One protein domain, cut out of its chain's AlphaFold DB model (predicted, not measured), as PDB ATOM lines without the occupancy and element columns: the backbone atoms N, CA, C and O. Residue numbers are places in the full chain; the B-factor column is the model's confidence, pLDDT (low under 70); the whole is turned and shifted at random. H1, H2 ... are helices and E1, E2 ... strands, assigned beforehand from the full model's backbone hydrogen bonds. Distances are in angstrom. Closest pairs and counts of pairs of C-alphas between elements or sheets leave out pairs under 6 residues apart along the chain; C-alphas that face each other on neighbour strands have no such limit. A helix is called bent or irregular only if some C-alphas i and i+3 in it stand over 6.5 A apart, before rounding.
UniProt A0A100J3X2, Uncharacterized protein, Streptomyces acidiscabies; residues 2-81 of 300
ATOM      1  N   LEU A   2     -20.021  57.418  16.384       37.06
ATOM      2  CA  LEU A   2     -19.502  56.121  15.942       37.06
ATOM      3  C   LEU A   2     -20.589  55.504  15.062       37.06
ATOM      4  O   LEU A   2     -21.708  55.346  15.547       37.06
ATOM      5  N   VAL A   3     -20.290  55.232  13.794       43.09
ATOM      6  CA  VAL A   3     -21.196  54.475  12.923       43.09
ATOM      7  C   VAL A   3     -20.620  53.071  12.816       43.09
ATOM      8  O   VAL A   3     -19.440  52.906  12.506       43.09
ATOM      9  N   ILE A   4     -21.438  52.084  13.172       45.28
ATOM     10  CA  ILE A   4     -21.154  50.667  12.966       45.28
ATOM     11  C   ILE A   4     -22.113  50.248  11.860       45.28
ATOM     12  O   ILE A   4     -23.299  50.075  12.131       45.28
ATOM     13  N   ASP A   5     -21.604  50.155  10.638       39.81
ATOM     14  CA  ASP A   5     -22.348  49.648   9.484       39.81
ATOM     15  C   ASP A   5     -21.631  48.400   8.979       39.81
ATOM     16  O   ASP A   5     -20.415  48.414   8.818       39.81
ATOM     17  N   GLU A   6     -22.368  47.302   8.815       45.09
ATOM     18  CA  GLU A   6     -21.883  46.042   8.216       45.09
ATOM     19  C   GLU A   6     -20.568  45.477   8.805       45.09
ATOM     20  O   GLU A   6     -19.825  44.763   8.144       45.09
ATOM     21  N   GLY A   7     -20.283  45.755  10.082       45.03
ATOM     22  CA  GLY A   7     -19.052  45.308  10.752       45.03
ATOM     23  C   GLY A   7     -17.869  46.270  10.612       45.03
ATOM     24  O   GLY A   7     -16.852  46.076  11.273       45.03
ATOM     25  N   ALA A   8     -18.016  47.356   9.853       45.19
ATOM     26  CA  ALA A   8     -17.032  48.417   9.754       45.19
ATOM     27  C   ALA A   8     -17.314  49.536  10.774       45.19
ATOM     28  O   ALA A   8     -18.391  50.132  10.817       45.19
ATOM     29  N   VAL A   9     -16.317  49.852  11.602       52.59
ATOM     30  CA  VAL A   9     -16.350  50.999  12.514       52.59
ATOM     31  C   VAL A   9     -15.783  52.221  11.791       52.59
ATOM     32  O   VAL A   9     -14.602  52.248  11.444       52.59
ATOM     33  N   SER A  10     -16.600  53.257  11.578       54.62
ATOM     34  CA  SER A  10     -16.144  54.526  10.999       54.62
ATOM     35  C   SER A  10     -16.247  55.683  12.002       54.62
ATOM     36  O   SER A  10     -17.203  55.816  12.778       54.62
ATOM     37  N   PHE A  11     -15.213  56.531  12.016       57.28
ATOM     38  CA  PHE A  11     -15.096  57.663  12.932       57.28
ATOM     39  C   PHE A  11     -15.271  58.977  12.168       57.28
ATOM     40  O   PHE A  11     -14.340  59.479  11.553       57.28
ATOM     41  N   HIS A  12     -16.455  59.582  12.259       55.19
ATOM     42  CA  HIS A  12     -16.704  60.909  11.673       55.19
ATOM     43  C   HIS A  12     -16.184  62.077  12.528       55.19
ATOM     44  O   HIS A  12     -16.356  63.233  12.154       55.19
ATOM     45  N   ASN A  13     -15.598  61.810  13.704       56.97
ATOM     46  CA  ASN A  13     -15.122  62.853  14.612       56.97
ATOM     47  C   ASN A  13     -13.608  62.722  14.856       56.97
ATOM     48  O   ASN A  13     -13.212  61.762  15.526       56.97
ATOM     49  N   PRO A  14     -12.789  63.687  14.389       64.25
ATOM     50  CA  PRO A  14     -11.343  63.706  14.616       64.25
ATOM     51  C   PRO A  14     -10.955  63.524  16.090       64.25
ATOM     52  O   PRO A  14     -10.026  62.785  16.393       64.25
ATOM     53  N   SER A  15     -11.743  64.067  17.028       68.38
ATOM     54  CA  SER A  15     -11.430  63.968  18.461       68.38
ATOM     55  C   SER A  15     -11.532  62.551  19.035       68.38
ATOM     56  O   SER A  15     -10.894  62.247  20.041       68.38
ATOM     57  N   ILE A  16     -12.321  61.667  18.412       68.44
ATOM     58  CA  ILE A  16     -12.430  60.260  18.825       68.44
ATOM     59  C   ILE A  16     -11.244  59.459  18.280       68.44
ATOM     60  O   ILE A  16     -10.702  58.620  18.999       68.44
ATOM     61  N   ALA A  17     -10.815  59.739  17.046       71.56
ATOM     62  CA  ALA A  17      -9.623  59.128  16.467       71.56
ATOM     63  C   ALA A  17      -8.369  59.505  17.275       71.56
ATOM     64  O   ALA A  17      -7.605  58.620  17.662       71.56
ATOM     65  N   ASP A  18      -8.229  60.782  17.642       77.56
ATOM     66  CA  ASP A  18      -7.141  61.266  18.498       77.56
ATOM     67  C   ASP A  18      -7.160  60.609  19.882       77.56
ATOM     68  O   ASP A  18      -6.117  60.201  20.398       77.56
ATOM     69  N   TYR A  19      -8.349  60.448  20.473       79.94
ATOM     70  CA  TYR A  19      -8.515  59.759  21.751       79.94
ATOM     71  C   TYR A  19      -8.067  58.293  21.669       79.94
ATOM     72  O   TYR A  19      -7.275  57.839  22.495       79.94
ATOM     73  N   ILE A  20      -8.530  57.548  20.662       80.12
ATOM     74  CA  ILE A  20      -8.148  56.143  20.472       80.12
ATOM     75  C   ILE A  20      -6.641  56.032  20.241       80.12
ATOM     76  O   ILE A  20      -5.986  55.232  20.906       80.12
ATOM     77  N   ARG A  21      -6.077  56.878  19.376       84.44
ATOM     78  CA  ARG A  21      -4.639  56.925  19.100       84.44
ATOM     79  C   ARG A  21      -3.827  57.201  20.364       84.44
ATOM     80  O   ARG A  21      -2.880  56.471  20.637       84.44
ATOM     81  N   PHE A  22      -4.229  58.177  21.179       85.62
ATOM     82  CA  PHE A  22      -3.577  58.477  22.458       85.62
ATOM     83  C   PHE A  22      -3.565  57.259  23.395       85.62
ATOM     84  O   PHE A  22      -2.536  56.929  23.991       85.62
ATOM     85  N   HIS A  23      -4.693  56.556  23.506       86.88
ATOM     86  CA  HIS A  23      -4.806  55.367  24.349       86.88
ATOM     87  C   HIS A  23      -4.032  54.164  23.805       86.88
ATOM     88  O   HIS A  23      -3.421  53.440  24.596       86.88
ATOM     89  N   LEU A  24      -4.028  53.956  22.487       87.44
ATOM     90  CA  LEU A  24      -3.228  52.920  21.841       87.44
ATOM     91  C   LEU A  24      -1.741  53.208  22.018       87.44
ATOM     92  O   LEU A  24      -1.028  52.338  22.497       87.44
ATOM     93  N   ASN A  25      -1.286  54.432  21.748       88.31
ATOM     94  CA  ASN A  25       0.109  54.827  21.929       88.31
ATOM     95  C   ASN A  25       0.590  54.626  23.376       88.31
ATOM     96  O   ASN A  25       1.696  54.154  23.610       88.31
ATOM     97  N   ALA A  26      -0.266  54.908  24.361       88.62
ATOM     98  CA  ALA A  26       0.040  54.679  25.773       88.62
ATOM     99  C   ALA A  26      -0.029  53.196  26.211       88.62
ATOM    100  O   ALA A  26       0.084  52.924  27.408       88.62
ATOM    101  N   GLY A  27      -0.284  52.250  25.296       84.62
ATOM    102  CA  GLY A  27      -0.438  50.819  25.593       84.62
ATOM    103  C   GLY A  27      -1.685  50.480  26.418       84.62
ATOM    104  O   GLY A  27      -1.756  49.425  27.041       84.62
ATOM    105  N   ARG A  28      -2.664  51.395  26.483       86.81
ATOM    106  CA  ARG A  28      -3.908  51.227  27.257       86.81
ATOM    107  C   ARG A  28      -5.037  50.612  26.431       86.81
ATOM    108  O   ARG A  28      -6.033  50.181  27.006       86.81
ATOM    109  N   GLY A  29      -4.914  50.630  25.105       82.50
ATOM    110  CA  GLY A  29      -5.843  49.981  24.184       82.50
ATOM    111  C   GLY A  29      -5.420  48.551  23.840       82.50
ATOM    112  O   GLY A  29      -4.277  48.162  24.049       82.50
ATOM    113  N   GLN A  30      -6.351  47.766  23.296       87.38
ATOM    114  CA  GLN A  30      -6.097  46.394  22.845       87.38
ATOM    115  C   GLN A  30      -5.903  46.369  21.325       87.38
ATOM    116  O   GLN A  30      -6.821  46.017  20.588       87.38
ATOM    117  N   LEU A  31      -4.713  46.751  20.846       89.25
ATOM    118  CA  LEU A  31      -4.441  46.847  19.404       89.25
ATOM    119  C   LEU A  31      -4.685  45.521  18.665       89.25
ATOM    120  O   LEU A  31      -5.287  45.520  17.599       89.25
ATOM    121  N   GLY A  32      -4.302  44.386  19.257       90.50
ATOM    122  CA  GLY A  32      -4.545  43.070  18.657       90.50
ATOM    123  C   GLY A  32      -6.031  42.745  18.470       90.50
ATOM    124  O   GLY A  32      -6.404  42.153  17.464       90.50
ATOM    125  N   ALA A  33      -6.892  43.175  19.400       88.06
ATOM    126  CA  ALA A  33      -8.338  42.996  19.269       88.06
ATOM    127  C   ALA A  33      -8.927  43.907  18.184       88.06
ATOM    128  O   ALA A  33      -9.834  43.489  17.473       88.06
ATOM    129  N   LEU A  34      -8.389  45.124  18.033       89.25
ATOM    130  CA  LEU A  34      -8.778  46.026  16.949       89.25
ATOM    131  C   LEU A  34      -8.408  45.443  15.585       89.25
ATOM    132  O   LEU A  34      -9.279  45.370  14.725       89.25
ATOM    133  N   LEU A  35      -7.175  44.952  15.423       91.44
ATOM    134  CA  LEU A  35      -6.731  44.287  14.192       91.44
ATOM    135  C   LEU A  35      -7.625  43.093  13.840       91.44
ATOM    136  O   LEU A  35      -8.054  42.963  12.703       91.44
ATOM    137  N   ALA A  36      -7.973  42.260  14.825       89.81
ATOM    138  CA  ALA A  36      -8.872  41.122  14.622       89.81
ATOM    139  C   ALA A  36     -10.323  41.523  14.283       89.81
ATOM    140  O   ALA A  36     -11.098  40.679  13.842       89.81
ATOM    141  N   SER A  37     -10.702  42.780  14.529       87.69
ATOM    142  CA  SER A  37     -12.033  43.318  14.226       87.69
ATOM    143  C   SER A  37     -12.093  44.130  12.933       87.69
ATOM    144  O   SER A  37     -13.182  44.549  12.550       87.69
ATOM    145  N   CYS A  38     -10.954  44.379  12.281       87.06
ATOM    146  CA  CYS A  38     -10.931  45.059  10.994       87.06
ATOM    147  C   CYS A  38     -11.615  44.180   9.943       87.06
ATOM    148  O   CYS A  38     -11.182  43.057   9.701       87.06
ATOM    149  N   GLY A  39     -12.685  44.699   9.342       84.62
ATOM    150  CA  GLY A  39     -13.391  44.049   8.231       84.62
ATOM    151  C   GLY A  39     -13.086  44.675   6.870       84.62
ATOM    152  O   GLY A  39     -13.587  44.194   5.864       84.62
ATOM    153  N   ASP A  40     -12.307  45.755   6.852       88.56
ATOM    154  CA  ASP A  40     -12.014  46.567   5.673       88.56
ATOM    155  C   ASP A  40     -10.543  46.993   5.684       88.56
ATOM    156  O   ASP A  40      -9.992  47.344   6.738       88.56
ATOM    157  N   MET A  41      -9.908  46.972   4.512       91.88
ATOM    158  CA  MET A  41      -8.474  47.203   4.384       91.88
ATOM    159  C   MET A  41      -8.074  48.621   4.806       91.88
ATOM    160  O   MET A  41      -7.088  48.803   5.523       91.88
ATOM    161  N   ARG A  42      -8.908  49.631   4.525       89.38
ATOM    162  CA  ARG A  42      -8.644  51.023   4.932       89.38
ATOM    163  C   ARG A  42      -8.620  51.183   6.444       89.38
ATOM    164  O   ARG A  42      -8.021  52.128   6.962       89.38
ATOM    165  N   GLN A  43      -9.297  50.314   7.196       88.50
ATOM    166  CA  GLN A  43      -9.202  50.325   8.659       88.50
ATOM    167  C   GLN A  43      -7.836  49.834   9.129       88.50
ATOM    168  O   GLN A  43      -7.278  50.416  10.060       88.50
ATOM    169  N   VAL A  44      -7.302  48.794   8.482       91.88
ATOM    170  CA  VAL A  44      -5.966  48.262   8.766       91.88
ATOM    171  C   VAL A  44      -4.907  49.314   8.431       91.88
ATOM    172  O   VAL A  44      -4.090  49.641   9.293       91.88
ATOM    173  N   GLU A  45      -4.985  49.919   7.245       91.38
ATOM    174  CA  GLU A  45      -4.090  50.996   6.799       91.38
ATOM    175  C   GLU A  45      -4.065  52.158   7.789       91.38
ATOM    176  O   GLU A  45      -3.008  52.516   8.305       91.38
ATOM    177  N   ARG A  46      -5.237  52.680   8.173       88.56
ATOM    178  CA  ARG A  46      -5.338  53.788   9.137       88.56
ATOM    179  C   ARG A  46      -4.710  53.469  10.492       88.56
ATOM    180  O   ARG A  46      -4.190  54.373  11.147       88.56
ATOM    181  N   LEU A  47      -4.787  52.217  10.950       89.06
ATOM    182  CA  LEU A  47      -4.157  51.799  12.206       89.06
ATOM    183  C   LEU A  47      -2.629  51.775  12.091       89.06
ATOM    184  O   LEU A  47      -1.948  52.190  13.032       89.06
ATOM    185  N   VAL A  48      -2.097  51.324  10.955       91.56
ATOM    186  CA  VAL A  48      -0.656  51.355  10.674       91.56
ATOM    187  C   VAL A  48      -0.166  52.794  10.516       91.56
ATOM    188  O   VAL A  48       0.808  53.178  11.166       91.56
ATOM    189  N   ASP A  49      -0.885  53.621   9.758       90.62
ATOM    190  CA  ASP A  49      -0.576  55.038   9.551       90.62
ATOM    191  C   ASP A  49      -0.559  55.813  10.865       90.62
ATOM    192  O   ASP A  49       0.327  56.636  11.098       90.62
ATOM    193  N   ALA A  50      -1.476  55.506  11.787       88.50
ATOM    194  CA  ALA A  50      -1.473  56.100  13.120       88.50
ATOM    195  C   ALA A  50      -0.166  55.828  13.886       88.50
ATOM    196  O   ALA A  50       0.258  56.673  14.677       88.50
ATOM    197  N   GLY A  51       0.489  54.687  13.641       87.38
ATOM    198  CA  GLY A  51       1.804  54.358  14.193       87.38
ATOM    199  C   GLY A  51       2.964  55.141  13.572       87.38
ATOM    200  O   GLY A  51       3.996  55.301  14.222       87.38
ATOM    201  N   ARG A  52       2.785  55.674  12.358       87.38
ATOM    202  CA  ARG A  52       3.781  56.481  11.627       87.38
ATOM    203  C   ARG A  52       3.747  57.967  12.002       87.38
ATOM    204  O   ARG A  52       4.661  58.714  11.661       87.38
ATOM    205  N   LEU A  53       2.712  58.408  12.716       87.75
ATOM    206  CA  LEU A  53       2.587  59.787  13.194       87.75
ATOM    207  C   LEU A  53       3.582  60.092  14.328       87.75
ATOM    208  O   LEU A  53       4.080  59.197  15.009       87.75
ATOM    209  N   ALA A  54       3.840  61.382  14.573       83.25
ATOM    210  CA  ALA A  54       4.842  61.850  15.543       83.25
ATOM    211  C   ALA A  54       4.637  61.320  16.980       83.25
ATOM    212  O   ALA A  54       5.597  61.141  17.726       83.25
ATOM    213  N   ASP A  55       3.392  61.057  17.371       83.50
ATOM    214  CA  ASP A  55       2.981  60.481  18.653       83.50
ATOM    215  C   ASP A  55       2.485  59.027  18.520       83.50
ATOM    216  O   ASP A  55       1.748  58.548  19.376       83.50
ATOM    217  N   GLY A  56       2.882  58.327  17.453       87.75
ATOM    218  CA  GLY A  56       2.491  56.949  17.138       87.75
ATOM    219  C   GLY A  56       3.481  55.869  17.587       87.75
ATOM    220  O   GLY A  56       3.196  54.683  17.433       87.75
ATOM    221  N   ALA A  57       4.629  56.234  18.170       91.00
ATOM    222  CA  ALA A  57       5.728  55.299  18.444       91.00
ATOM    223  C   ALA A  57       5.328  54.073  19.292       91.00
ATOM    224  O   ALA A  57       5.807  52.965  19.056       91.00
ATOM    225  N   GLY A  58       4.429  54.241  20.263       91.19
ATOM    226  CA  GLY A  58       3.907  53.146  21.078       91.19
ATOM    227  C   GLY A  58       2.932  52.236  20.329       91.19
ATOM    228  O   GLY A  58       2.854  51.048  20.638       91.19
ATOM    229  N   ILE A  59       2.222  52.754  19.321       93.06
ATOM    230  CA  ILE A  59       1.411  51.940  18.401       93.06
ATOM    231  C   ILE A  59       2.346  51.109  17.527       93.06
ATOM    232  O   ILE A  59       2.172  49.897  17.435       93.06
ATOM    233  N   LEU A  60       3.382  51.732  16.960       93.88
ATOM    234  CA  LEU A  60       4.368  51.038  16.136       93.88
ATOM    235  C   LEU A  60       5.078  49.915  16.907       93.88
ATOM    236  O   LEU A  60       5.185  48.798  16.408       93.88
ATOM    237  N   ALA A  61       5.490  50.174  18.151       94.69
ATOM    238  CA  ALA A  61       6.076  49.154  19.019       94.69
ATOM    239  C   ALA A  61       5.127  47.962  19.240       94.69
ATOM    240  O   ALA A  61       5.556  46.814  19.201       94.69
ATOM    241  N   GLN A  62       3.826  48.211  19.412       94.75
ATOM    242  CA  GLN A  62       2.837  47.136  19.518       94.75
ATOM    243  C   GLN A  62       2.641  46.382  18.200       94.75
ATOM    244  O   GLN A  62       2.500  45.164  18.233       94.75
ATOM    245  N   LEU A  63       2.653  47.059  17.047       95.19
ATOM    246  CA  LEU A  63       2.574  46.400  15.735       95.19
ATOM    247  C   LEU A  63       3.765  45.458  15.501       95.19
ATOM    248  O   LEU A  63       3.580  44.369  14.963       95.19
ATOM    249  N   ILE A  64       4.961  45.826  15.973       95.88
ATOM    250  CA  ILE A  64       6.154  44.963  15.939       95.88
ATOM    251  C   ILE A  64       5.956  43.692  16.783       95.88
ATOM    252  O   ILE A  64       6.369  42.613  16.365       95.88
ATOM    253  N   GLU A  65       5.291  43.777  17.933       95.81
ATOM    254  CA  GLU A  65       4.959  42.591  18.742       95.81
ATOM    255  C   GLU A  65       3.790  41.778  18.148       95.81
ATOM    256  O   GLU A  65       3.645  40.585  18.411       95.81
ATOM    257  N   LEU A  66       2.957  42.407  17.312       95.31
ATOM    258  CA  LEU A  66       1.720  41.848  16.758       95.31
ATOM    259  C   LEU A  66       1.797  41.535  15.252       95.31
ATOM    260  O   LEU A  66       0.757  41.435  14.599       95.31
ATOM    261  N   LYS A  67       2.995  41.313  14.692       95.06
ATOM    262  CA  LYS A  67       3.224  41.059  13.246       95.06
ATOM    263  C   LYS A  67       2.261  40.041  12.629       95.06
ATOM    264  O   LYS A  67       1.705  40.277  11.559       95.06
ATOM    265  N   GLN A  68       2.038  38.918  13.314       94.75
ATOM    266  CA  GLN A  68       1.148  37.851  12.842       94.75
ATOM    267  C   GLN A  68      -0.328  38.264  12.851       94.75
ATOM    268  O   GLN A  68      -1.072  37.923  11.933       94.75
ATOM    269  N   ALA A  69      -0.754  39.029  13.860       94.75
ATOM    270  CA  ALA A  69      -2.116  39.546  13.923       94.75
ATOM    271  C   ALA A  69      -2.358  40.590  12.825       94.75
ATOM    272  O   ALA A  69      -3.400  40.550  12.181       94.75
ATOM    273  N   LEU A  70      -1.380  41.465  12.559       96.06
ATOM    274  CA  LEU A  70      -1.451  42.408  11.441       96.06
ATOM    275  C   LEU A  70      -1.510  41.678  10.096       96.06
ATOM    276  O   LEU A  70      -2.382  41.972   9.291       96.06
ATOM    277  N   THR A  71      -0.637  40.690   9.879       96.19
ATOM    278  CA  THR A  71      -0.645  39.885   8.642       96.19
ATOM    279  C   THR A  71      -2.005  39.208   8.446       96.19
ATOM    280  O   THR A  71      -2.563  39.234   7.355       96.19
ATOM    281  N   SER A  72      -2.577  38.654   9.517       95.19
ATOM    282  CA  SER A  72      -3.899  38.020   9.477       95.19
ATOM    283  C   SER A  72      -5.022  39.020   9.178       95.19
ATOM    284  O   SER A  72      -5.954  38.676   8.462       95.19
ATOM    285  N   ALA A  73      -4.933  40.248   9.701       95.06
ATOM    286  CA  ALA A  73      -5.890  41.314   9.414       95.06
ATOM    287  C   ALA A  73      -5.817  41.768   7.947       95.06
ATOM    288  O   ALA A  73      -6.854  41.902   7.310       95.06
ATOM    289  N   VAL A  74      -4.605  41.927   7.399       95.50
ATOM    290  CA  VAL A  74      -4.391  42.246   5.975       95.50
ATOM    291  C   VAL A  74      -4.994  41.159   5.084       95.50
ATOM    292  O   VAL A  74      -5.797  41.460   4.210       95.50
ATOM    293  N   LEU A  75      -4.684  39.886   5.352       93.56
ATOM    294  CA  LEU A  75      -5.241  38.754   4.602       93.56
ATOM    295  C   LEU A  75      -6.769  38.662   4.718       93.56
ATOM    296  O   LEU A  75      -7.441  38.311   3.756       93.56
ATOM    297  N   GLY A  76      -7.323  38.953   5.897       91.81
ATOM    298  CA  GLY A  76      -8.765  38.906   6.134       91.81
ATOM    299  C   GLY A  76      -9.545  40.038   5.462       91.81
ATOM    300  O   GLY A  76     -10.746  39.889   5.256       91.81
ATOM    301  N   ALA A  77      -8.877  41.142   5.124       90.88
ATOM    302  CA  ALA A  77      -9.477  42.312   4.491       90.88
ATOM    303  C   ALA A  77      -9.123  42.449   2.998       90.88
ATOM    304  O   ALA A  77      -9.557  43.402   2.356       90.88
ATOM    305  N   GLU A  78      -8.357  41.511   2.436       89.25
ATOM    306  CA  GLU A  78      -7.849  41.573   1.060       89.25
ATOM    307  C   GLU A  78      -8.962  41.709   0.011       89.25
ATOM    308  O   GLU A  78      -8.833  42.503  -0.911       89.25
ATOM    309  N   ASP A  79     -10.090  41.020   0.197       89.19
ATOM    310  CA  ASP A  79     -11.236  41.075  -0.725       89.19
ATOM    311  C   ASP A  79     -11.917  42.461  -0.778       89.19
ATOM    312  O   ASP A  79     -12.810  42.685  -1.592       89.19
ATOM    313  N   THR A  80     -11.529  43.391   0.103       89.62
ATOM    314  CA  THR A  80     -12.021  44.781   0.111       89.62
ATOM    315  C   THR A  80     -11.110  45.750  -0.646       89.62
ATOM    316  O   THR A  80     -11.458  46.923  -0.792       89.62
ATOM    317  N   VAL A  81      -9.953  45.277  -1.122       86.75
ATOM    318  CA  VAL A  81      -9.046  46.051  -1.972       86.75
ATOM    319  C   VAL A  81      -9.645  46.125  -3.370       86.75
ATOM    320  O   VAL A  81      -9.959  45.103  -3.975       86.75
TER     321      VAL A  81
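AT A GLANCE: This is residues 2 to 81 of the 300 residues of an uncharacterized protein of Streptomyces acidiscabies (UniProt A0A100J3X2). Two helices, H2 and H3, run nearly antiparallel through the middle; H5 packs on both from one side, and H4 crosses their ends and links them to H1. A small, low-confidence hairpin, E1 and E2, leads into H1 and keeps apart from H2 to H5. The 80 printed residues hold two antiparallel strands, then five helices: mostly helix, in mostly crossed packing. The whole is compact, with a radius of gyration of the C-alphas of 12.0 A and spans of 30 by 29 by 18 A.

HOW THE PARTS SIT: Start at E1, residues 2 to 5, and E2, residues 8 to 11, an antiparallel hairpin; N 8 and O 5 are 2.8 A apart, within hydrogen-bond range. H1, residues 14 to 25, touches H4, residues 57 to 65, with residues 21 to 25 alone; the closest C-alphas, of Asn 25 and Gly 58, are 4.2 A apart. H2, residues 31 to 37, touches H5, residues 67 to 80, at Leu 35 and Ala 73, closest C-alphas 5.7 A apart, at a shallow tilt of 28 degrees. H3, residues 41 to 52, touches H4 at Gly 51 and Leu 60, closest C-alphas 4.6 A apart. Every O i to N i+4 pair is within hydrogen-bond range in H1, H2 and H4, against 7 of 8 in H3 and 8 of 10 in H5.

IN THESE COORDINATES: Find C-alpha 2 at (-19.502, 56.121, 15.942), where E1 begins. H1 runs 16.2 A, H3 17.0 A and H4 12.7 A. H5 runs 20.5 A to C-alpha 80 at (-12.021, 44.781, 0.111); it is irregular, with C-alphas 76 and 79 7.6 A apart.

THE WHOLE: The farthest C-alphas, of Glu 6 and Ala 54, are 31.9 A apart. The printed part has no cut, and its links are tight. Residues 2 to 16 have pLDDT under 70.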